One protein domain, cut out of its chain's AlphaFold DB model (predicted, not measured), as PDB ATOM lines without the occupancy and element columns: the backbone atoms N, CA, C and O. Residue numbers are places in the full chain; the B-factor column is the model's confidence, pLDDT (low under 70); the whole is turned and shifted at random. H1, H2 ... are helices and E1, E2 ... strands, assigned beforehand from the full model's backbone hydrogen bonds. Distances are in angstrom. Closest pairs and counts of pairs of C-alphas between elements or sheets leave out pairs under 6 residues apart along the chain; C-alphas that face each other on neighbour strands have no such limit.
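This is residues 15 to 192 of the 458 residues of an uncharacterized protein of Petromyces alliaceus (UniProt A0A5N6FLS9). What shape do these coordinates make? A twisted sheet of five strands, curled like part of a barrel, is partly face to face with a small sheet of E1 and E3, a sandwich with long loops around it. The long hairpin of E6 and E7 makes the longest axis, and the small helices H1 and H2 only graze the larger sheet. What is it made of? The 178 printed residues hold E1, H1, E2, E3, E4, H2, E5, E6 and E7 in that order; the larger sheet is mixed, ordered E2, E7, E6, E4, E5, and the smaller is antiparallel. The class is mostly strand, with 75 residues, under half, in named elements. The whole is compact, with a radius of gyration of the C-alphas of 15.6 A and spans of 50 by 36 by 28 A.

What does the first strand pair with? E1, residues 15 to 23, is antiparallel to E3, residues 85 to 92, with N 16 and O 91 within hydrogen-bond range at 2.9 A. How is the larger sheet joined? Edge strand E2, residues 78 to 81, is parallel to E7, residues 178 to 191, with N 189 and O 78 2.8 A apart. E7 and E6, residues 160 to 173, form a hairpin, with N 161 and O 188 2.8 A apart. E4, residues 101 to 110, is antiparallel to E6, with N 104 and O 166 2.8 A apart, and to edge strand E5, residues 130 to 136, with N 103 and O 135 2.8 A apart. How do the sheets meet? They form a sandwich, two sheets face to face, the facing parts 8.9 A centre to centre and the strands of the one at 40 degrees to those of the other. Where are the helices? H1, residues 47 to 50, grazes the larger sheet, with the C-alphas of His 50 and Tyr 182 its closest to E7 at 7.3 A, and is too short for an O i to N i+4 pair. H2, residues 119 to 123, grazes it too, with the C-alphas of Val 122 and Tyr 106 its closest to E4 at 7.5 A; its O i to N i+4 pair is within hydrogen-bond range.

Where does the first strand begin? C-alpha 15 is at (188.115, -2.978, 40.603), and E1 bends by 50 degrees at residue 18. Which strands are longest? E7 is 40.0 A long and ends with C-alpha 191 at (165.231, -19.393, 30.236); E6 is 35.6 A long and bends by 74 degrees at residue 170.

Is anything missing or long? The printed part has no cut, and the links E1 to H1, H1 to E2 and E5 to E6 are long. Where is confidence low? The mean pLDDT of the printed part is 77.8, and 48 residues are under 70, among them residues 37 to 48.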
ATOM      1  N   VAL A  15     189.511  -2.733  40.982       71.75
ATOM      2  CA  VAL A  15     188.115  -2.978  40.603       71.75
ATOM      3  C   VAL A  15     187.802  -4.409  40.923       71.75
ATOM      4  O   VAL A  15     188.484  -5.328  40.471       71.75
ATOM      5  N   GLN A  16     186.741  -4.588  41.693       76.06
ATOM      6  CA  GLN A  16     186.203  -5.898  41.964       76.06
ATOM      7  C   GLN A  16     184.884  -6.053  41.232       76.06
ATOM      8  O   GLN A  16     183.876  -5.435  41.576       76.06
ATOM      9  N   ILE A  17     184.892  -6.916  40.230       73.44
ATOM     10  CA  ILE A  17     183.695  -7.361  39.536       73.44
ATOM     11  C   ILE A  17     183.081  -8.453  40.404       73.44
ATOM     12  O   ILE A  17     183.681  -9.506  40.583       73.44
ATOM     13  N   ARG A  18     181.920  -8.182  41.001       76.69
ATOM     14  CA  ARG A  18     181.257  -9.120  41.918       76.69
ATOM     15  C   ARG A  18     180.357 -10.107  41.190       76.69
ATOM     16  O   ARG A  18     180.171 -11.210  41.680       76.69
ATOM     17  N   GLY A  19     179.779  -9.710  40.058       83.75
ATOM     18  CA  GLY A  19     178.895 -10.583  39.294       83.75
ATOM     19  C   GLY A  19     177.852  -9.844  38.465       83.75
ATOM     20  O   GLY A  19     177.962  -8.640  38.214       83.75
ATOM     21  N   LEU A  20     176.824 -10.588  38.063       85.06
ATOM     22  CA  LEU A  20     175.639 -10.093  37.367       85.06
ATOM     23  C   LEU A  20     174.371 -10.360  38.180       85.06
ATOM     24  O   LEU A  20     174.267 -11.363  38.889       85.06
ATOM     25  N   HIS A  21     173.369  -9.504  38.008       87.69
ATOM     26  CA  HIS A  21     172.001  -9.757  38.456       87.69
ATOM     27  C   HIS A  21     170.984  -9.505  37.339       87.69
ATOM     28  O   HIS A  21     171.256  -8.793  36.372       87.69
ATOM     29  N   VAL A  22     169.805 -10.106  37.481       86.00
ATOM     30  CA  VAL A  22     168.663  -9.878  36.593       86.00
ATOM     31  C   VAL A  22     167.657  -8.996  37.317       86.00
ATOM     32  O   VAL A  22     167.280  -9.279  38.458       86.00
ATOM     33  N   LEU A  23     167.207  -7.944  36.645       82.44
ATOM     34  CA  LEU A  23     166.040  -7.176  37.048       82.44
ATOM     35  C   LEU A  23     164.806  -7.734  36.345       82.44
ATOM     36  O   LEU A  23     164.819  -8.002  35.138       82.44
ATOM     37  N   GLY A  24     163.729  -7.909  37.114       70.06
ATOM     38  CA  GLY A  24     162.448  -8.340  36.569       70.06
ATOM     39  C   GLY A  24     161.954  -7.347  35.505       70.06
ATOM     40  O   GLY A  24     162.006  -6.141  35.756       70.06
ATOM     41  N   PRO A  25     161.469  -7.820  34.340       61.78
ATOM     42  CA  PRO A  25     161.094  -6.953  33.217       61.78
ATOM     43  C   PRO A  25     159.951  -5.976  33.541       61.78
ATOM     44  O   PRO A  25     159.872  -4.930  32.904       61.78
ATOM     45  N   GLU A  26     159.113  -6.308  34.527       60.88
ATOM     46  CA  GLU A  26     157.891  -5.577  34.900       60.88
ATOM     47  C   GLU A  26     158.065  -4.722  36.168       60.88
ATOM     48  O   GLU A  26     157.536  -3.621  36.272       60.88
ATOM     49  N   THR A  27     158.805  -5.223  37.161       58.62
ATOM     50  CA  THR A  27     158.817  -4.626  38.506       58.62
ATOM     51  C   THR A  27     160.036  -3.755  38.777       58.62
ATOM     52  O   THR A  27     160.049  -3.032  39.770       58.62
ATOM     53  N   GLY A  28     161.097  -3.865  37.966       57.78
ATOM     54  CA  GLY A  28     162.401  -3.262  38.275       57.78
ATOM     55  C   GLY A  28     163.019  -3.769  39.587       57.78
ATOM     56  O   GLY A  28     164.076  -3.296  39.998       57.78
ATOM     57  N   HIS A  29     162.383  -4.737  40.257       61.28
ATOM     58  CA  HIS A  29     162.909  -5.347  41.464       61.28
ATOM     59  C   HIS A  29     164.004  -6.347  41.102       61.28
ATOM     60  O   HIS A  29     163.924  -7.067  40.100       61.28
ATOM     61  N   ILE A  30     165.023  -6.399  41.960       58.16
ATOM     62  CA  ILE A  30     166.115  -7.369  41.890       58.16
ATOM     63  C   ILE A  30     165.521  -8.747  42.191       58.16
ATOM     64  O   ILE A  30     165.364  -9.149  43.342       58.16
ATOM     65  N   GLY A  31     165.123  -9.441  41.129       55.97
ATOM     66  CA  GLY A  31     164.523 -10.764  41.171       55.97
ATOM     67  C   GLY A  31     165.525 -11.783  40.657       55.97
ATOM     68  O   GLY A  31     165.504 -12.134  39.484       55.97
ATOM     69  N   GLY A  32     166.420 -12.257  41.519       61.88
ATOM     70  CA  GLY A  32     167.376 -13.296  41.144       61.88
ATOM     71  C   GLY A  32     168.521 -13.442  42.134       61.88
ATOM     72  O   GLY A  32     168.866 -12.505  42.852       61.88
ATOM     73  N   ARG A  33     169.129 -14.633  42.177       67.12
ATOM     74  CA  ARG A  33     170.439 -14.800  42.818       67.12
ATOM     75  C   ARG A  33     171.491 -14.082  41.976       67.12
ATOM     76  O   ARG A  33     171.427 -14.137  40.749       67.12
ATOM     77  N   LEU A  34     172.452 -13.451  42.649       72.12
ATOM     78  CA  LEU A  34     173.664 -12.953  42.010       72.12
ATOM     79  C   LEU A  34     174.347 -14.137  41.312       72.12
ATOM     80  O   LEU A  34     174.535 -15.185  41.930       72.12
ATOM     81  N   SER A  35     174.651 -13.984  40.028       71.44
ATOM     82  CA  SER A  35     175.542 -14.906  39.334       71.44
ATOM     83  C   SER A  35     176.948 -14.389  39.453       71.44
ATOM     84  O   SER A  35     177.206 -13.210  39.206       71.44
ATOM     85  N   ASP A  36     177.852 -15.298  39.753       72.75
ATOM     86  CA  ASP A  36     179.265 -14.994  39.782       72.75
ATOM     87  C   ASP A  36     179.814 -14.825  38.352       72.75
ATOM     88  O   ASP A  36     179.247 -15.347  37.385       72.75
ATOM     89  N   SER A  37     180.916 -14.089  38.203       69.75
ATOM     90  CA  SER A  37     181.749 -14.130  36.991       69.75
ATOM     91  C   SER A  37     182.344 -15.528  36.778       69.75
ATOM     92  O   SER A  37     182.348 -16.362  37.691       69.75
ATOM     93  N   ARG A  38     182.868 -15.804  35.571       68.62
ATOM     94  CA  ARG A  38     183.606 -17.057  35.311       68.62
ATOM     95  C   ARG A  38     184.803 -17.226  36.255       68.62
ATOM     96  O   ARG A  38     185.106 -18.351  36.648       68.62
ATOM     97  N   ASP A  39     185.415 -16.117  36.664       65.31
ATOM     98  CA  ASP A  39     186.440 -16.072  37.703       65.31
ATOM     99  C   ASP A  39     185.843 -15.574  39.028       65.31
ATOM    100  O   ASP A  39     185.353 -14.450  39.129       65.31
ATOM    101  N   LEU A  40     185.888 -16.429  40.049       54.31
ATOM    102  CA  LEU A  40     185.446 -16.152  41.419       54.31
ATOM    103  C   LEU A  40     186.637 -15.767  42.294       54.31
ATOM    104  O   LEU A  40     186.824 -16.245  43.414       54.31
ATOM    105  N   SER A  41     187.480 -14.892  41.768       53.78
ATOM    106  CA  SER A  41     188.480 -14.208  42.559       53.78
ATOM    107  C   SER A  41     187.770 -13.169  43.436       53.78
ATOM    108  O   SER A  41     187.598 -12.015  43.056       53.78
ATOM    109  N   TYR A  42     187.404 -13.551  44.666       59.75
ATOM    110  CA  TYR A  42     187.085 -12.584  45.732       59.75
ATOM    111  C   TYR A  42     188.258 -11.633  46.029       59.75
ATOM    112  O   TYR A  42     188.097 -10.679  46.791       59.75
ATOM    113  N   HIS A  43     189.435 -11.887  45.451       62.69
ATOM    114  CA  HIS A  43     190.571 -11.002  45.571       62.69
ATOM    115  C   HIS A  43     190.379  -9.759  44.696       62.69
ATOM    116  O   HIS A  43     190.089  -9.888  43.503       62.69
ATOM    117  N   PRO A  44     190.545  -8.558  45.278       63.16
ATOM    118  CA  PRO A  44     190.578  -7.332  44.506       63.16
ATOM    119  C   PRO A  44     191.687  -7.446  43.462       63.16
ATOM    120  O   PRO A  44     192.831  -7.789  43.766       63.16
ATOM    121  N   VAL A  45     191.317  -7.200  42.215       65.25
ATOM    122  CA  VAL A  45     192.224  -7.290  41.082       65.25
ATOM    123  C   VAL A  45     192.926  -5.939  40.956       65.25
ATOM    124  O   VAL A  45     192.266  -4.900  40.872       65.25
ATOM    125  N   ASP A  46     194.263  -5.939  40.978       69.56
ATOM    126  CA  ASP A  46     195.051  -4.733  40.700       69.56
ATOM    127  C   ASP A  46     194.791  -4.297  39.260       69.56
ATOM    128  O   ASP A  46     195.181  -4.987  38.318       69.56
ATOM    129  N   LEU A  47     194.138  -3.151  39.086       67.00
ATOM    130  CA  LEU A  47     193.772  -2.642  37.774       67.00
ATOM    131  C   LEU A  47     194.964  -2.525  36.825       67.00
ATOM    132  O   LEU A  47     194.843  -2.795  35.632       67.00
ATOM    133  N   ARG A  48     196.142  -2.158  37.335       67.38
ATOM    134  CA  ARG A  48     197.314  -1.944  36.477       67.38
ATOM    135  C   ARG A  48     197.830  -3.231  35.858       67.38
ATOM    136  O   ARG A  48     198.309  -3.201  34.734       67.38
ATOM    137  N   ALA A  49     197.726  -4.341  36.581       74.06
ATOM    138  CA  ALA A  49     198.226  -5.630  36.122       74.06
ATOM    139  C   ALA A  49     197.234  -6.376  35.213       74.06
ATOM    140  O   ALA A  49     197.600  -7.387  34.624       74.06
ATOM    141  N   HIS A  50     195.987  -5.904  35.115       76.12
ATOM    142  CA  HIS A  50     194.889  -6.700  34.560       76.12
ATOM    143  C   HIS A  50     194.044  -5.984  33.506       76.12
ATOM    144  O   HIS A  50     193.039  -6.538  33.065       76.12
ATOM    145  N   GLY A  51     194.431  -4.772  33.107       84.94
ATOM    146  CA  GLY A  51     193.856  -4.129  31.932       84.94
ATOM    147  C   GLY A  51     194.589  -4.526  30.652       84.94
ATOM    148  O   GLY A  51     195.805  -4.704  30.661       84.94
ATOM    149  N   ILE A  52     193.841  -4.627  29.561       89.12
ATOM    150  CA  ILE A  52     194.354  -4.765  28.198       89.12
ATOM    151  C   ILE A  52     194.619  -3.356  27.663       89.12
ATOM    152  O   ILE A  52     193.871  -2.427  27.963       89.12
ATOM    153  N   LEU A  53     195.684  -3.168  26.893       90.50
ATOM    154  CA  LEU A  53     195.910  -1.907  26.191       90.50
ATOM    155  C   LEU A  53     195.099  -1.914  24.893       90.50
ATOM    156  O   LEU A  53     195.080  -2.919  24.191       90.50
ATOM    157  N   ASP A  54     194.430  -0.814  24.565       85.38
ATOM    158  CA  ASP A  54     193.524  -0.728  23.410       85.38
ATOM    159  C   ASP A  54     194.141  -1.113  22.050       85.38
ATOM    160  O   ASP A  54     193.455  -1.675  21.197       85.38
ATOM    161  N   HIS A  55     195.436  -0.868  21.861       87.88
ATOM    162  CA  HIS A  55     196.184  -1.263  20.666       87.88
ATOM    163  C   HIS A  55     196.628  -2.735  20.663       87.88
ATOM    164  O   HIS A  55     197.027  -3.239  19.611       87.88
ATOM    165  N   ASP A  56     196.571  -3.442  21.796       92.19
ATOM    166  CA  ASP A  56     196.850  -4.879  21.856       92.19
ATOM    167  C   ASP A  56     195.603  -5.678  21.476       92.19
ATOM    168  O   ASP A  56     194.955  -6.355  22.278       92.19
ATOM    169  N   THR A  57     195.258  -5.609  20.195       91.56
ATOM    170  CA  THR A  57     194.085  -6.294  19.651       91.56
ATOM    171  C   THR A  57     194.213  -7.823  19.696       91.56
ATOM    172  O   THR A  57     193.229  -8.520  19.461       91.56
ATOM    173  N   SER A  58     195.412  -8.351  19.969       94.12
ATOM    174  CA  SER A  58     195.695  -9.787  20.048       94.12
ATOM    175  C   SER A  58     195.490 -10.382  21.440       94.12
ATOM    176  O   SER A  58     195.400 -11.605  21.564       94.12
ATOM    177  N   ALA A  59     195.388  -9.537  22.470       92.00
ATOM    178  CA  ALA A  59     195.149  -9.968  23.838       92.00
ATOM    179  C   ALA A  59     193.854 -10.781  23.948       92.00
ATOM    180  O   ALA A  59     192.833 -10.420  23.355       92.00
ATOM    181  N   THR A  60     193.880 -11.865  24.731       91.81
ATOM    182  CA  THR A  60     192.671 -12.640  25.024       91.81
ATOM    183  C   THR A  60     191.664 -11.755  25.752       91.81
ATOM    184  O   THR A  60     191.991 -11.119  26.753       91.81
ATOM    185  N   PHE A  61     190.430 -11.716  25.255       90.75
ATOM    186  CA  PHE A  61     189.378 -10.875  25.810       90.75
ATOM    187  C   PHE A  61     188.928 -11.375  27.185       90.75
ATOM    188  O   PHE A  61     188.848 -10.594  28.131       90.75
ATOM    189  N   CYS A  62     188.624 -12.670  27.308       88.75
ATOM    190  CA  CYS A  62     188.371 -13.297  28.603       88.75
ATOM    191  C   CYS A  62     189.718 -13.599  29.265       88.75
ATOM    192  O   CYS A  62     190.630 -14.098  28.612       88.75
ATOM    193  N   ARG A  63     189.864 -13.306  30.558       80.75
ATOM    194  CA  ARG A  63     191.142 -13.532  31.256       80.75
ATOM    195  C   ARG A  63     191.465 -15.023  31.337       80.75
ATOM    196  O   ARG A  63     190.549 -15.830  31.390       80.75
ATOM    197  N   GLU A  64     192.737 -15.396  31.492       77.00
ATOM    198  CA  GLU A  64     193.158 -16.810  31.621       77.00
ATOM    199  C   GLU A  64     192.377 -17.596  32.695       77.00
ATOM    200  O   GLU A  64     192.078 -18.777  32.529       77.00
ATOM    201  N   LEU A  65     191.988 -16.944  33.798       72.50
ATOM    202  CA  LEU A  65     191.155 -17.559  34.841       72.50
ATOM    203  C   LEU A  65     189.680 -17.721  34.418       72.50
ATOM    204  O   LEU A  65     188.995 -18.631  34.884       72.50
ATOM    205  N   GLU A  66     189.204 -16.880  33.500       72.69
ATOM    206  CA  GLU A  66     187.884 -16.930  32.860       72.69
ATOM    207  C   GLU A  66     187.866 -17.801  31.582       72.69
ATOM    208  O   GLU A  66     186.784 -18.145  31.101       72.69
ATOM    209  N   GLU A  67     189.034 -18.188  31.044       65.94
ATOM    210  CA  GLU A  67     189.180 -19.045  29.852       65.94
ATOM    211  C   GLU A  67     188.672 -20.475  30.083       65.94
ATOM    212  O   GLU A  67     188.462 -21.226  29.129       65.94
ATOM    213  N   THR A  68     188.451 -20.889  31.337       62.41
ATOM    214  CA  THR A  68     187.775 -22.166  31.572       62.41
ATOM    215  C   THR A  68     186.322 -22.055  31.114       62.41
ATOM    216  O   THR A  68     185.524 -21.317  31.686       62.41
ATOM    217  N   SER A  69     186.001 -22.817  30.065       53.12
ATOM    218  CA  SER A  69     184.874 -22.666  29.131       53.12
ATOM    219  C   SER A  69     183.475 -22.557  29.698       53.12
ATOM    220  O   SER A  69     182.499 -22.371  28.977       53.12
ATOM    221  N   ARG A  70     183.340 -22.824  30.985       59.94
ATOM    222  CA  ARG A  70     182.072 -22.901  31.671       59.94
ATOM    223  C   ARG A  70     182.352 -22.484  33.086       59.94
ATOM    224  O   ARG A  70     183.198 -23.110  33.731       59.94
ATOM    225  N   GLN A  71     181.563 -21.535  33.591       62.38
ATOM    226  CA  GLN A  71     181.326 -21.436  35.029       62.38
ATOM    227  C   GLN A  71     181.219 -22.875  35.553       62.38
ATOM    228  O   GLN A  71     180.378 -23.653  35.059       62.38
ATOM    229  N   ARG A  72     182.183 -23.271  36.404       63.81
ATOM    230  CA  ARG A  72     182.349 -24.676  36.801       63.81
ATOM    231  C   ARG A  72     181.000 -25.182  37.297       63.81
ATOM    232  O   ARG A  72     180.230 -24.402  37.832       63.81
ATOM    233  N   GLN A  73     180.686 -26.463  37.129       63.22
ATOM    234  CA  GLN A  73     179.333 -26.996  37.378       63.22
ATOM    235  C   GLN A  73     178.748 -26.665  38.772       63.22
ATOM    236  O   GLN A  73     177.537 -26.713  38.955       63.22
ATOM    237  N   TYR A  74     179.597 -26.324  39.743       69.38
ATOM    238  CA  TYR A  74     179.223 -25.909  41.094       69.38
ATOM    239  C   TYR A  74     178.976 -24.394  41.267       69.38
ATOM    240  O   TYR A  74     178.526 -23.978  42.331       69.38
ATOM    241  N   LEU A  75     179.271 -23.572  40.260       70.50
ATOM    242  CA  LEU A  75     178.992 -22.139  40.241       70.50
ATOM    243  C   LEU A  75     177.592 -21.892  39.682       70.50
ATOM    244  O   LEU A  75     177.192 -22.470  38.668       70.50
ATOM    245  N   LEU A  76     176.833 -21.045  40.374       77.38
ATOM    246  CA  LEU A  76     175.481 -20.684  39.971       77.38
ATOM    247  C   LEU A  76     175.542 -19.806  38.722       77.38
ATOM    248  O   LEU A  76     175.988 -18.663  38.779       77.38
ATOM    249  N   ARG A  77     175.041 -20.350  37.610       84.06
ATOM    250  CA  ARG A  77     174.799 -19.584  36.385       84.06
ATOM    251  C   ARG A  77     173.601 -18.676  36.551       84.06
ATOM    252  O   ARG A  77     172.568 -19.094  37.086       84.06
ATOM    253  N   LEU A  78     173.720 -17.462  36.022       88.62
ATOM    254  CA  LEU A  78     172.586 -16.561  35.907       88.62
ATOM    255  C   LEU A  78     171.539 -17.196  34.999       88.62
ATOM    256  O   LEU A  78     171.854 -17.628  33.893       88.62
ATOM    257  N   LYS A  79     170.290 -17.220  35.451       91.06
ATOM    258  CA  LYS A  79     169.148 -17.624  34.632       91.06
ATOM    259  C   LYS A  79     168.322 -16.392  34.329       91.06
ATOM    260  O   LYS A  79     167.854 -15.739  35.259       91.06
ATOM    261  N   ALA A  80     168.146 -16.082  33.053       91.44
ATOM    262  CA  ALA A  80     167.430 -14.887  32.628       91.44
ATOM    263  C   ALA A  80     166.558 -15.195  31.405       91.44
ATOM    264  O   ALA A  80     167.048 -15.825  30.466       91.44
ATOM    265  N   PRO A  81     165.283 -14.774  31.372       91.62
ATOM    266  CA  PRO A  81     164.491 -14.904  30.160       91.62
ATOM    267  C   PRO A  81     164.963 -13.904  29.096       91.62
ATOM    268  O   PRO A  81     165.527 -12.853  29.408       91.62
ATOM    269  N   ALA A  82     164.689 -14.205  27.826       90.00
ATOM    270  CA  ALA A  82     164.854 -13.230  26.749       90.00
ATOM    271  C   ALA A  82     164.057 -11.948  27.057       90.00
ATOM    272  O   ALA A  82     162.941 -12.011  27.580       90.00
ATOM    273  N   GLY A  83     164.630 -10.781  26.764       88.38
ATOM    274  CA  GLY A  83     164.044  -9.490  27.124       88.38
ATOM    275  C   GLY A  83     164.311  -9.036  28.559       88.38
ATOM    276  O   GLY A  83     163.939  -7.912  28.888       88.38
ATOM    277  N   ALA A  84     164.932  -9.847  29.420       89.44
ATOM    278  CA  ALA A  84     165.273  -9.416  30.773       89.44
ATOM    279  C   ALA A  84     166.368  -8.344  30.772       89.44
ATOM    280  O   ALA A  84     167.243  -8.330  29.901       89.44
ATOM    281  N   LEU A  85     166.324  -7.464  31.770       89.19
ATOM    282  CA  LEU A  85     167.354  -6.463  31.999       89.19
ATOM    283  C   LEU A  85     168.420  -7.069  32.918       89.19
ATOM    284  O   LEU A  85     168.113  -7.553  34.005       89.19
ATOM    285  N   VAL A  86     169.665  -7.083  32.464       90.38
ATOM    286  CA  VAL A  86     170.813  -7.624  33.191       90.38
ATOM    287  C   VAL A  86     171.707  -6.467  33.573       90.38
ATOM    288  O   VAL A  86     172.042  -5.639  32.729       90.38
ATOM    289  N   CYS A  87     172.133  -6.423  34.827       88.31
ATOM    290  CA  CYS A  87     173.109  -5.436  35.256       88.31
ATOM    291  C   CYS A  87     174.293  -6.064  35.956       88.31
ATOM    292  O   CYS A  87     174.258  -7.198  36.445       88.31
ATOM    293  N   ARG A  88     175.357  -5.275  35.988       83.12
ATOM    294  CA  ARG A  88     176.592  -5.636  36.643       83.12
ATOM    295  C   ARG A  88     176.613  -5.143  38.070       83.12
ATOM    296  O   ARG A  88     176.130  -4.059  38.378       83.12
ATOM    297  N   LEU A  89     177.270  -5.924  38.912       81.81
ATOM    298  CA  LEU A  89     177.685  -5.489  40.228       81.81
ATOM    299  C   LEU A  89     179.212  -5.450  40.248       81.81
ATOM    300  O   LEU A  89     179.863  -6.492  40.208       81.81
ATOM    301  N   TYR A  90     179.790  -4.258  40.315       76.62
ATOM    302  CA  TYR A  90     181.198  -4.070  40.651       76.62
ATOM    303  C   TYR A  90     181.325  -3.073  41.797       76.62
ATOM    304  O   TYR A  90     180.455  -2.233  42.016       76.62
ATOM    305  N   SER A  91     182.409  -3.196  42.550       72.12
ATOM    306  CA  SER A  91     182.806  -2.242  43.578       72.12
ATOM    307  C   SER A  91     184.200  -1.716  43.271       72.12
ATOM    308  O   SER A  91     185.106  -2.494  42.964       72.12
ATOM    309  N   PHE A  92     184.355  -0.402  43.380       71.69
ATOM    310  CA  PHE A  92     185.647   0.272  43.396       71.69
ATOM    311  C   PHE A  92     186.101   0.401  44.844       71.69
ATOM    312  O   PHE A  92     185.317   0.833  45.688       71.69
ATOM    313  N   ASP A  93     187.344   0.028  45.130       65.69
ATOM    314  CA  ASP A  93     187.888   0.115  46.493       65.69
ATOM    315  C   ASP A  93     188.443   1.521  46.805       65.69
ATOM    316  O   ASP A  93     188.721   1.857  47.953       65.69
ATOM    317  N   THR A  94     188.581   2.387  45.793       58.84
ATOM    318  CA  THR A  94     189.083   3.757  45.963       58.84
ATOM    319  C   THR A  94     188.113   4.794  45.394       58.84
ATOM    320  O   THR A  94     187.682   4.728  44.245       58.84
ATOM    321  N   THR A  95     187.777   5.788  46.218       56.12
ATOM    322  CA  THR A  95     186.851   6.887  45.891       56.12
ATOM    323  C   THR A  95     187.457   7.960  44.989       56.12
ATOM    324  O   THR A  95     186.719   8.722  44.375       56.12
ATOM    325  N   ASP A  96     188.786   8.038  44.891       51.56
ATOM    326  CA  ASP A  96     189.422   9.305  44.508       51.56
ATOM    327  C   ASP A  96     189.740   9.484  43.024       51.56
ATOM    328  O   ASP A  96     190.104  10.588  42.627       51.56
ATOM    329  N   ARG A  97     189.586   8.463  42.176       57.19
ATOM    330  CA  ARG A  97     189.763   8.602  40.717       57.19
ATOM    331  C   ARG A  97     188.935   7.579  39.963       57.19
ATOM    332  O   ARG A  97     189.488   6.737  39.256       57.19
ATOM    333  N   ILE A  98     187.619   7.620  40.141       56.09
ATOM    334  CA  ILE A  98     186.750   6.812  39.293       56.09
ATOM    335  C   ILE A  98     186.950   7.314  37.864       56.09
ATOM    336  O   ILE A  98     186.712   8.478  37.548       56.09
ATOM    337  N   GLN A  99     187.522   6.444  37.043       62.97
ATOM    338  CA  GLN A  99     187.927   6.779  35.692       62.97
ATOM    339  C   GLN A  99     186.664   6.996  34.861       62.97
ATOM    340  O   GLN A  99     185.670   6.289  35.025       62.97
ATOM    341  N   HIS A 100     186.665   7.996  33.988       73.88
ATOM    342  CA  HIS A 100     185.623   8.083  32.975       73.88
ATOM    343  C   HIS A 100     185.869   6.993  31.931       73.88
ATOM    344  O   HIS A 100     186.955   6.417  31.853       73.88
ATOM    345  N   GLY A 101     184.852   6.654  31.151       80.19
ATOM    346  CA  GLY A 101     185.011   5.650  30.114       80.19
ATOM    347  C   GLY A 101     183.703   5.226  29.480       80.19
ATOM    348  O   GLY A 101     182.637   5.715  29.843       80.19
ATOM    349  N   LEU A 102     183.795   4.283  28.553       83.44
ATOM    350  CA  LEU A 102     182.663   3.665  27.880       83.44
ATOM    351  C   LEU A 102     182.575   2.198  28.289       83.44
ATOM    352  O   LEU A 102     183.519   1.432  28.093       83.44
ATOM    353  N   VAL A 103     181.435   1.808  28.845       87.19
ATOM    354  CA  VAL A 103     181.069   0.413  29.064       87.19
ATOM    355  C   VAL A 103     180.383  -0.109  27.810       87.19
ATOM    356  O   VAL A 103     179.414   0.480  27.340       87.19
ATOM    357  N   ARG A 104     180.864  -1.231  27.284       90.69
ATOM    358  CA  ARG A 104     180.255  -1.953  26.169       90.69
ATOM    359  C   ARG A 104     179.912  -3.370  26.590       90.69
ATOM    360  O   ARG A 104     180.662  -4.017  27.323       90.69
ATOM    361  N   TRP A 105     178.783  -3.840  26.091       92.00
ATOM    362  CA  TRP A 105     178.295  -5.194  26.281       92.00
ATOM    363  C   TRP A 105     178.201  -5.875  24.929       92.00
ATOM    364  O   TRP A 105     177.557  -5.349  24.024       92.00
ATOM    365  N   TYR A 106     178.774  -7.066  24.816       91.69
ATOM    366  CA  TYR A 106     178.608  -7.927  23.654       91.69
ATOM    367  C   TYR A 106     178.056  -9.281  24.074       91.69
ATOM    368  O   TYR A 106     178.181  -9.696  25.228       91.69
ATOM    369  N   GLY A 107     177.432  -9.972  23.129       90.31
ATOM    370  CA  GLY A 107     176.765 -11.239  23.370       90.31
ATOM    371  C   GLY A 107     176.945 -12.227  22.237       90.31
ATOM    372  O   GLY A 107     176.916 -11.843  21.067       90.31
ATOM    373  N   SER A 108     177.071 -13.504  22.589       89.38
ATOM    374  CA  SER A 108     177.093 -14.610  21.637       89.38
ATOM    375  C   SER A 108     176.253 -15.791  22.155       89.38
ATOM    376  O   SER A 108     176.471 -16.248  23.281       89.38
ATOM    377  N   PRO A 109     175.265 -16.290  21.382       83.94
ATOM    378  CA  PRO A 109     174.517 -17.501  21.722       83.94
ATOM    379  C   PRO A 109     175.406 -18.732  21.506       83.94
ATOM    380  O   PRO A 109     175.788 -19.037  20.377       83.94
ATOM    381  N   ASP A 110     175.756 -19.447  22.574       72.94
ATOM    382  CA  ASP A 110     176.925 -20.322  22.567       72.94
ATOM    383  C   ASP A 110     176.660 -21.815  22.274       72.94
ATOM    384  O   ASP A 110     175.735 -22.458  22.780       72.94
ATOM    385  N   SER A 111     177.574 -22.362  21.468       53.75
ATOM    386  CA  SER A 111     178.259 -23.657  21.659       53.75
ATOM    387  C   SER A 111     179.592 -23.715  20.877       53.75
ATOM    388  O   SER A 111     180.150 -24.796  20.683       53.75
ATOM    389  N   LYS A 112     180.067 -22.581  20.342       57.97
ATOM    390  CA  LYS A 112     181.116 -22.519  19.308       57.97
ATOM    391  C   LYS A 112     182.077 -21.347  19.461       57.97
ATOM    392  O   LYS A 112     183.104 -21.361  18.781       57.97
ATOM    393  N   ALA A 113     181.768 -20.352  20.291       63.34
ATOM    394  CA  ALA A 113     182.721 -19.286  20.540       63.34
ATOM    395  C   ALA A 113     183.873 -19.902  21.338       63.34
ATOM    396  O   ALA A 113     183.688 -20.374  22.456       63.34
ATOM    397  N   SER A 114     185.048 -19.989  20.717       71.69
ATOM    398  CA  SER A 114     186.270 -20.378  21.417       71.69
ATOM    399  C   SER A 114     186.443 -19.449  22.612       71.69
ATOM    400  O   SER A 114     186.398 -18.239  22.428       71.69
ATOM    401  N   ASP A 115     186.701 -19.965  23.814       71.19
ATOM    402  CA  ASP A 115     186.968 -19.109  24.986       71.19
ATOM    403  C   ASP A 115     188.222 -18.240  24.824       71.19
ATOM    404  O   ASP A 115     188.475 -17.337  25.613       71.19
ATOM    405  N   LYS A 116     188.990 -18.501  23.764       85.19
ATOM    406  CA  LYS A 116     190.188 -17.774  23.360       85.19
ATOM    407  C   LYS A 116     189.894 -16.715  22.300       85.19
ATOM    408  O   LYS A 116     190.627 -16.625  21.317       85.19
ATOM    409  N   LEU A 117     188.796 -15.978  22.444       89.25
ATOM    410  CA  LEU A 117     188.575 -14.805  21.600       89.25
ATOM    411  C   LEU A 117     189.589 -13.728  21.967       89.25
ATOM    412  O   LEU A 117     189.769 -13.425  23.147       89.25
ATOM    413  N   SER A 118     190.222 -13.142  20.961       93.00
ATOM    414  CA  SER A 118     191.023 -11.934  21.124       93.00
ATOM    415  C   SER A 118     190.135 -10.690  21.228       93.00
ATOM    416  O   SER A 118     188.944 -10.715  20.898       93.00
ATOM    417  N   LEU A 119     190.718  -9.568  21.648       92.44
ATOM    418  CA  LEU A 119     190.054  -8.268  21.607       92.44
ATOM    419  C   LEU A 119     189.567  -7.927  20.188       92.44
ATOM    420  O   LEU A 119     188.432  -7.479  20.026       92.44
ATOM    421  N   ALA A 120     190.371  -8.205  19.158       92.00
ATOM    422  CA  ALA A 120     189.978  -8.028  17.760       92.00
ATOM    423  C   ALA A 120     188.734  -8.849  17.391       92.00
ATOM    424  O   ALA A 120     187.851  -8.347  16.696       92.00
ATOM    425  N   ASP A 121     188.642 -10.097  17.855       90.88
ATOM    426  CA  ASP A 121     187.518 -10.981  17.526       90.88
ATOM    427  C   ASP A 121     186.195 -10.446  18.088       90.88
ATOM    428  O   ASP A 121     185.171 -10.483  17.405       90.88
ATOM    429  N   VAL A 122     186.222  -9.898  19.308       89.94
ATOM    430  CA  VAL A 122     185.034  -9.302  19.938       89.94
ATOM    431  C   VAL A 122     184.660  -7.971  19.276       89.94
ATOM    432  O   VAL A 122     183.485  -7.748  18.993       89.94
ATOM    433  N   LEU A 123     185.640  -7.105  18.986       88.25
ATOM    434  CA  LEU A 123     185.400  -5.773  18.405       88.25
ATOM    435  C   LEU A 123     185.053  -5.793  16.910       88.25
ATOM    436  O   LEU A 123     184.386  -4.882  16.428       88.25
ATOM    437  N   SER A 124     185.501  -6.801  16.162       85.69
ATOM    438  CA  SER A 124     185.232  -6.914  14.719       85.69
ATOM    439  C   SER A 124     183.802  -7.350  14.391       85.69
ATOM    440  O   SER A 124     183.458  -7.443  13.213       85.69
ATOM    441  N   TYR A 125     182.968  -7.601  15.409       71.81
ATOM    442  CA  TYR A 125     181.592  -8.078  15.256       71.81
ATOM    443  C   TYR A 125     181.519  -9.284  14.320       71.81
ATOM    444  O   TYR A 125     180.791  -9.285  13.322       71.81
ATOM    445  N   GLY A 126     182.309 -10.322  14.624       68.00
ATOM    446  CA  GLY A 126     182.217 -11.593  13.913       68.00
ATOM    447  C   GLY A 126     180.763 -12.077  13.816       68.00
ATOM    448  O   GLY A 126     179.908 -11.679  14.603       68.00
ATOM    449  N   LYS A 127     180.471 -12.968  12.858       68.12
ATOM    450  CA  LYS A 127     179.099 -13.386  12.483       68.12
ATOM    451  C   LYS A 127     178.186 -13.776  13.664       68.12
ATOM    452  O   LYS A 127     176.965 -13.684  13.539       68.12
ATOM    453  N   ASP A 128     178.777 -14.181  14.786       84.50
ATOM    454  CA  ASP A 128     178.091 -14.714  15.959       84.50
ATOM    455  C   ASP A 128     178.202 -13.834  17.227       84.50
ATOM    456  O   ASP A 128     177.675 -14.233  18.270       84.50
ATOM    457  N   ILE A 129     178.851 -12.659  17.171       88.56
ATOM    458  CA  ILE A 129     178.963 -11.704  18.294       88.56
ATOM    459  C   ILE A 129     178.209 -10.424  17.943       88.56
ATOM    460  O   ILE A 129     178.429  -9.824  16.894       88.56
ATOM    461  N   LYS A 130     177.320  -9.989  18.835       88.12
ATOM    462  CA  LYS A 130     176.534  -8.759  18.668       88.12
ATOM    463  C   LYS A 130     176.832  -7.774  19.787       88.12
ATOM    464  O   LYS A 130     176.911  -8.186  20.943       88.12
ATOM    465  N   GLU A 131     176.929  -6.487  19.460       89.44
ATOM    466  CA  GLU A 131     176.835  -5.429  20.469       89.44
ATOM    467  C   GLU A 131     175.421  -5.427  21.055       89.44
ATOM    468  O   GLU A 131     174.432  -5.430  20.322       89.44
ATOM    469  N   LEU A 132     175.330  -5.481  22.379       86.88
ATOM    470  CA  LEU A 132     174.067  -5.487  23.109       86.88
ATOM    471  C   LEU A 132     173.724  -4.100  23.642       86.88
ATOM    472  O   LEU A 132     172.552  -3.735  23.669       86.88
ATOM    473  N   ALA A 133     174.732  -3.360  24.107       84.31
ATOM    474  CA  ALA A 133     174.568  -2.008  24.616       84.31
ATOM    475  C   ALA A 133     175.911  -1.285  24.786       84.31
ATOM    476  O   ALA A 133     176.944  -1.916  25.032       84.31
ATOM    477  N   VAL A 134     175.858   0.046  24.754       83.69
ATOM    478  CA  VAL A 134     176.979   0.947  25.035       83.69
ATOM    479  C   VAL A 134     176.503   2.041  25.979       83.69
ATOM    480  O   VAL A 134     175.457   2.644  25.748       83.69
ATOM    481  N   TYR A 135     177.272   2.302  27.034       79.50
ATOM    482  CA  TYR A 135     176.961   3.321  28.031       79.50
ATOM    483  C   TYR A 135     178.207   4.106  28.432       79.50
ATOM    484  O   TYR A 135     179.273   3.512  28.605       79.50
ATOM    485  N   PRO A 136     178.097   5.417  28.686       74.12
ATOM    486  CA  PRO A 136     179.122   6.120  29.441       74.12
ATOM    487  C   PRO A 136     179.167   5.571  30.873       74.12
ATOM    488  O   PRO A 136     178.144   5.473  31.555       74.12
ATOM    489  N   HIS A 137     180.357   5.199  31.345       71.88
ATOM    490  CA  HIS A 137     180.564   4.787  32.726       71.88
ATOM    491  C   HIS A 137     180.332   5.984  33.649       71.88
ATOM    492  O   HIS A 137     181.092   6.958  33.651       71.88
ATOM    493  N   ARG A 138     179.268   5.916  34.446       63.75
ATOM    494  CA  ARG A 138     178.937   6.949  35.423       63.75
ATOM    495  C   ARG A 138     179.684   6.666  36.721       63.75
ATOM    496  O   ARG A 138     179.388   5.700  37.408       63.75
ATOM    497  N   SER A 139     180.575   7.575  37.110       53.28
ATOM    498  CA  SER A 139     181.299   7.553  38.393       53.28
ATOM    499  C   SER A 139     180.397   7.628  39.645       53.28
ATOM    500  O   SER A 139     180.882   7.672  40.777       53.28
ATOM    501  N   THR A 140     179.077   7.695  39.493       51.84
ATOM    502  CA  THR A 140     178.162   7.873  40.617       51.84
ATOM    503  C   THR A 140     177.982   6.565  41.380       51.84
ATOM    504  O   THR A 140     177.267   5.671  40.937       51.84
ATOM    505  N   VAL A 141     178.574   6.517  42.573       52.16
ATOM    506  CA  VAL A 141     178.655   5.395  43.531       52.16
ATOM    507  C   VAL A 141     177.291   4.798  43.958       52.16
ATOM    508  O   VAL A 141     177.260   3.788  44.649       52.16
ATOM    509  N   ASN A 142     176.149   5.355  43.530       52.03
ATOM    510  CA  ASN A 142     174.840   5.060  44.131       52.03
ATOM    511  C   ASN A 142     173.720   4.592  43.186       52.03
ATOM    512  O   ASN A 142     172.624   4.325  43.674       52.03
ATOM    513  N   TYR A 143     173.947   4.450  41.877       57.34
ATOM    514  CA  TYR A 143     172.920   3.880  40.996       57.34
ATOM    515  C   TYR A 143     173.215   2.407  40.723       57.34
ATOM    516  O   TYR A 143     174.058   2.065  39.897       57.34
ATOM    517  N   GLN A 144     172.498   1.527  41.425       64.12
ATOM    518  CA  GLN A 144     172.420   0.119  41.036       64.12
ATOM    519  C   GLN A 144     171.927   0.067  39.579       64.12
ATOM    520  O   GLN A 144     170.914   0.690  39.268       64.12
ATOM    521  N   CYS A 145     172.641  -0.646  38.701       75.81
ATOM    522  CA  CYS A 145     172.278  -0.879  37.294       75.81
ATOM    523  C   CYS A 145     172.444   0.262  36.273       75.81
ATOM    524  O   CYS A 145     171.831   0.187  35.209       75.81
ATOM    525  N   SER A 146     173.262   1.292  36.508       72.75
ATOM    526  CA  SER A 146     173.397   2.393  35.529       72.75
ATOM    527  C   SER A 146     173.882   1.968  34.133       72.75
ATOM    528  O   SER A 146     173.617   2.668  33.164       72.75
ATOM    529  N   ASP A 147     174.574   0.836  34.029       80.81
ATOM    530  CA  ASP A 147     175.109   0.257  32.797       80.81
ATOM    531  C   ASP A 147     174.457  -1.096  32.454       80.81
ATOM    532  O   ASP A 147     175.103  -1.980  31.900       80.81
ATOM    533  N   SER A 148     173.177  -1.290  32.792       87.00
ATOM    534  CA  SER A 148     172.439  -2.525  32.479       87.00
ATOM    535  C   SER A 148     172.147  -2.696  30.985       87.00
ATOM    536  O   SER A 148     171.843  -1.720  30.314       87.00
ATOM    537  N   PHE A 149     172.127  -3.918  30.458       89.44
ATOM    538  CA  PHE A 149     171.701  -4.201  29.080       89.44
ATOM    539  C   PHE A 149     170.460  -5.099  29.064       89.44
ATOM    540  O   PHE A 149     170.201  -5.840  30.012       89.44
ATOM    541  N   ARG A 150     169.679  -5.052  27.979       89.19
ATOM    542  CA  ARG A 150     168.521  -5.936  27.796       89.19
ATOM    543  C   ARG A 150     168.905  -7.113  26.904       89.19
ATOM    544  O   ARG A 150     169.443  -6.916  25.818       89.19
ATOM    545  N   ILE A 151     168.613  -8.335  27.345       88.75
ATOM    546  CA  ILE A 151     168.802  -9.533  26.520       88.75
ATOM    547  C   ILE A 151     167.870  -9.429  25.300       88.75
ATOM    548  O   ILE A 151     166.676  -9.188  25.499       88.75
ATOM    549  N   PRO A 152     168.346  -9.648  24.061       87.38
ATOM    550  CA  PRO A 152     167.491  -9.586  22.879       87.38
ATOM    551  C   PRO A 152     166.278 -10.520  22.996       87.38
ATOM    552  O   PRO A 152     166.410 -11.677  23.406       87.38
ATOM    553  N   HIS A 153     165.089 -10.026  22.643       85.88
ATOM    554  CA  HIS A 153     163.834 -10.783  22.758       85.88
ATOM    555  C   HIS A 153     163.788 -12.032  21.860       85.88
ATOM    556  O   HIS A 153     163.072 -12.982  22.168       85.88
ATOM    557  N   ASP A 154     164.558 -12.047  20.773       84.75
ATOM    558  CA  ASP A 154     164.681 -13.150  19.816       84.75
ATOM    559  C   ASP A 154     165.686 -14.236  20.251       84.75
ATOM    560  O   ASP A 154     165.880 -15.231  19.545       84.75
ATOM    561  N   THR A 155     166.314 -14.083  21.424       85.31
ATOM    562  CA  THR A 155     167.262 -15.068  21.954       85.31
ATOM    563  C   THR A 155     166.550 -16.384  22.268       85.31
ATOM    564  O   THR A 155     165.575 -16.428  23.023       85.31
ATOM    565  N   LYS A 156     167.039 -17.489  21.692       85.44
ATOM    566  CA  LYS A 156     166.416 -18.808  21.854       85.44
ATOM    567  C   LYS A 156     166.522 -19.289  23.311       85.44
ATOM    568  O   LYS A 156     167.616 -19.297  23.864       85.44
ATOM    569  N   PRO A 157     165.425 -19.757  23.928       83.62
ATOM    570  CA  PRO A 157     165.489 -20.391  25.241       83.62
ATOM    571  C   PRO A 157     166.364 -21.650  25.247       83.62
ATOM    572  O   PRO A 157     166.482 -22.340  24.235       83.62
ATOM    573  N   ALA A 158     166.893 -21.992  26.421       72.25
ATOM    574  CA  ALA A 158     167.768 -23.132  26.699       72.25
ATOM    575  C   ALA A 158     169.145 -23.099  26.005       72.25
ATOM    576  O   ALA A 158     169.854 -24.107  26.017       72.25
ATOM    577  N   SER A 159     169.555 -21.959  25.438       79.25
ATOM    578  CA  SER A 159     170.945 -21.732  25.037       79.25
ATOM    579  C   SER A 159     171.766 -21.177  26.199       79.25
ATOM    580  O   SER A 159     171.276 -20.365  26.990       79.25
ATOM    581  N   LEU A 160     173.035 -21.578  26.264       86.75
ATOM    582  CA  LEU A 160     174.044 -20.815  26.990       86.75
ATOM    583  C   LEU A 160     174.335 -19.547  26.182       86.75
ATOM    584  O   LEU A 160     174.365 -19.601  24.955       86.75
ATOM    585  N   TYR A 161     174.496 -18.414  26.845       88.00
ATOM    586  CA  TYR A 161     174.773 -17.140  26.200       88.00
ATOM    587  C   TYR A 161     175.964 -16.498  26.897       88.00
ATOM    588  O   TYR A 161     175.904 -16.229  28.098       88.00
ATOM    589  N   THR A 162     177.044 -16.285  26.152       90.12
ATOM    590  CA  THR A 162     178.256 -15.665  26.689       90.12
ATOM    591  C   THR A 162     178.140 -14.160  26.535       90.12
ATOM    592  O   THR A 162     177.882 -13.657  25.439       90.12
ATOM    593  N   ILE A 163     178.318 -13.448  27.642       90.81
ATOM    594  CA  ILE A 163     178.342 -11.993  27.706       90.81
ATOM    595  C   ILE A 163     179.776 -11.529  27.891       90.81
ATOM    596  O   ILE A 163     180.447 -11.923  28.844       90.81
ATOM    597  N   TYR A 164     180.195 -10.639  27.006       91.44
ATOM    598  CA  TYR A 164     181.481  -9.969  27.039       91.44
ATOM    599  C   TYR A 164     181.247  -8.550  27.533       91.44
ATOM    600  O   TYR A 164     180.597  -7.744  26.869       91.44
ATOM    601  N   TRP A 165     181.748  -8.248  28.720       91.94
ATOM    602  CA  TRP A 165     181.733  -6.898  29.253       91.94
ATOM    603  C   TRP A 165     183.088  -6.256  29.010       91.94
ATOM    604  O   TRP A 165     184.120  -6.861  29.304       91.94
ATOM    605  N   MET A 166     183.081  -5.024  28.517       91.62
ATOM    606  CA  MET A 166     184.274  -4.209  28.360       91.62
ATOM    607  C   MET A 166     184.036  -2.839  28.970       91.62
ATOM    608  O   MET A 166     182.995  -2.230  28.746       91.62
ATOM    609  N   TRP A 167     185.029  -2.311  29.661       89.81
ATOM    610  CA  TRP A 167     185.090  -0.912  30.035       89.81
ATOM    611  C   TRP A 167     186.361  -0.303  29.476       89.81
ATOM    612  O   TRP A 167     187.463  -0.620  29.916       89.81
ATOM    613  N   ASN A 168     186.184   0.548  28.472       87.56
ATOM    614  CA  ASN A 168     187.245   1.371  27.926       87.56
ATOM    615  C   ASN A 168     187.383   2.618  28.789       87.56
ATOM    616  O   ASN A 168     186.471   3.446  28.801       87.56
ATOM    617  N   THR A 169     188.478   2.738  29.526       83.56
ATOM    618  CA  THR A 169     188.704   3.896  30.388       83.56
ATOM    619  C   THR A 169     189.359   5.027  29.616       83.56
ATOM    620  O   THR A 169     190.173   4.801  28.730       83.56
ATOM    621  N   THR A 170     189.076   6.268  29.998       77.19
ATOM    622  CA  THR A 170     189.833   7.433  29.519       77.19
ATOM    623  C   THR A 170     191.188   7.558  30.221       77.19
ATOM    624  O   THR A 170     191.892   8.555  30.054       77.19
ATOM    625  N   GLN A 171     191.578   6.571  31.043       72.12
ATOM    626  CA  GLN A 171     192.890   6.570  31.656       72.12
ATOM    627  C   GLN A 171     193.937   6.285  30.588       72.12
ATOM    628  O   GLN A 171     194.071   5.177  30.073       72.12
ATOM    629  N   ILE A 172     194.720   7.320  30.334       72.19
ATOM    630  CA  ILE A 172     195.897   7.244  29.498       72.19
ATOM    631  C   ILE A 172     197.017   6.569  30.298       72.19
ATOM    632  O   ILE A 172     197.387   7.031  31.384       72.19
ATOM    633  N   VAL A 173     197.551   5.469  29.772       77.38
ATOM    634  CA  VAL A 173     198.672   4.730  30.367       77.38
ATOM    635  C   VAL A 173     199.912   4.902  29.491       77.38
ATOM    636  O   VAL A 173     199.830   4.896  28.269       77.38
ATOM    637  N   GLY A 174     201.084   5.050  30.116       77.56
ATOM    638  CA  GLY A 174     202.355   5.152  29.396       77.56
ATOM    639  C   GLY A 174     202.658   6.559  28.879       77.56
ATOM    640  O   GLY A 174     202.668   7.514  29.654       77.56
ATOM    641  N   ASP A 175     202.983   6.660  27.594       79.69
ATOM    642  CA  ASP A 175     203.482   7.863  26.913       79.69
ATOM    643  C   ASP A 175     202.397   8.862  26.497       79.69
ATOM    644  O   ASP A 175     202.720   9.930  25.981       79.69
ATOM    645  N   GLY A 176     201.126   8.555  26.747       70.19
ATOM    646  CA  GLY A 176     200.040   9.477  26.442       70.19
ATOM    647  C   GLY A 176     199.038   8.979  25.401       70.19
ATOM    648  O   GLY A 176     198.050   9.667  25.162       70.19
ATOM    649  N   LEU A 177     199.289   7.833  24.761       73.56
ATOM    650  CA  LEU A 177     198.608   7.470  23.509       73.56
ATOM    651  C   LEU A 177     197.719   6.227  23.591       73.56
ATOM    652  O   LEU A 177     197.170   5.810  22.576       73.56
ATOM    653  N   VAL A 178     197.602   5.620  24.770       82.19
ATOM    654  CA  VAL A 178     196.998   4.296  24.931       82.19
ATOM    655  C   VAL A 178     195.967   4.325  26.045       82.19
ATOM    656  O   VAL A 178     196.274   4.742  27.169       82.19
ATOM    657  N   PHE A 179     194.768   3.832  25.744       84.56
ATOM    658  CA  PHE A 179     193.714   3.643  26.733       84.56
ATOM    659  C   PHE A 179     193.805   2.266  27.386       84.56
ATOM    660  O   PHE A 179     194.150   1.265  26.750       84.56
ATOM    661  N   GLN A 180     193.472   2.211  28.676       87.44
ATOM    662  CA  GLN A 180     193.357   0.949  29.395       87.44
ATOM    663  C   GLN A 180     191.925   0.407  29.311       87.44
ATOM    664  O   GLN A 180     190.956   1.084  29.666       87.44
ATOM    665  N   LEU A 181     191.804  -0.840  28.869       89.69
ATOM    666  CA  LEU A 181     190.563  -1.593  28.772       89.69
ATOM    667  C   LEU A 181     190.471  -2.608  29.909       89.69
ATOM    668  O   LEU A 181     191.424  -3.334  30.183       89.69
ATOM    669  N   TYR A 182     189.299  -2.733  30.517       89.19
ATOM    670  CA  TYR A 182     188.986  -3.828  31.431       89.19
ATOM    671  C   TYR A 182     187.929  -4.723  30.816       89.19
ATOM    672  O   TYR A 182     186.886  -4.243  30.380       89.19
ATOM    673  N   THR A 183     188.173  -6.025  30.813       90.50
ATOM    674  CA  THR A 183     187.273  -7.014  30.220       90.50
ATOM    675  C   THR A 183     186.859  -8.057  31.248       90.50
ATOM    676  O   THR A 183     187.517  -8.248  32.273       90.50
ATOM    677  N   SER A 184     185.711  -8.689  31.021       89.12
ATOM    678  CA  SER A 184     185.258  -9.846  31.796       89.12
ATOM    679  C   SER A 184     184.174 -10.599  31.046       89.12
ATOM    680  O   SER A 184     183.417 -10.005  30.270       89.12
ATOM    681  N   CYS A 185     184.078 -11.896  31.319       89.25
ATOM    682  CA  CYS A 185     183.158 -12.793  30.639       89.25
ATOM    683  C   CYS A 185     182.192 -13.474  31.615       89.25
ATOM    684  O   CYS A 185     182.570 -13.930  32.699       89.25
ATOM    685  N   PHE A 186     180.927 -13.572  31.204       88.25
ATOM    686  CA  PHE A 186     179.852 -14.170  31.993       88.25
ATOM    687  C   PHE A 186     179.039 -15.153  31.161       88.25
ATOM    688  O   PHE A 186     178.793 -14.913  29.983       88.25
ATOM    689  N   ASP A 187     178.551 -16.208  31.807       88.50
ATOM    690  CA  ASP A 187     177.633 -17.164  31.195       88.50
ATOM    691  C   ASP A 187     176.216 -16.943  31.727       88.50
ATOM    692  O   ASP A 187     175.978 -16.997  32.936       88.50
ATOM    693  N   ILE A 188     175.261 -16.743  30.823       89.50
ATOM    694  CA  ILE A 188     173.838 -16.640  31.148       89.50
ATOM    695  C   ILE A 188     173.099 -17.812  30.500       89.50
ATOM    696  O   ILE A 188     173.199 -18.055  29.300       89.50
ATOM    697  N   GLU A 189     172.334 -18.554  31.292       91.44
ATOM    698  CA  GLU A 189     171.390 -19.549  30.793       91.44
ATOM    699  C   GLU A 189     170.073 -18.850  30.444       91.44
ATOM    700  O   GLU A 189     169.369 -18.333  31.318       91.44
ATOM    701  N   ILE A 190     169.732 -18.840  29.155       91.75
ATOM    702  CA  ILE A 190     168.510 -18.189  28.686       91.75
ATOM    703  C   ILE A 190     167.322 -19.085  29.006       91.75
ATOM    704  O   ILE A 190     167.189 -20.185  28.469       91.75
ATOM    705  N   THR A 191     166.436 -18.637  29.886       92.31
ATOM    706  CA  THR A 191     165.231 -19.393  30.236       92.31
ATOM    707  C   THR A 191     164.082 -19.056  29.292       92.31
ATOM    708  O   THR A 191     164.086 -18.046  28.586       92.31
ATOM    709  N   LYS A 192     163.070 -19.928  29.247       88.44
ATOM    710  CA  LYS A 192     161.814 -19.575  28.580       88.44
ATOM    711  C   LYS A 192     161.214 -18.361  29.301       88.44
ATOM    712  O   LYS A 192     161.320 -18.315  30.532       88.44
TER     713      LYS A 192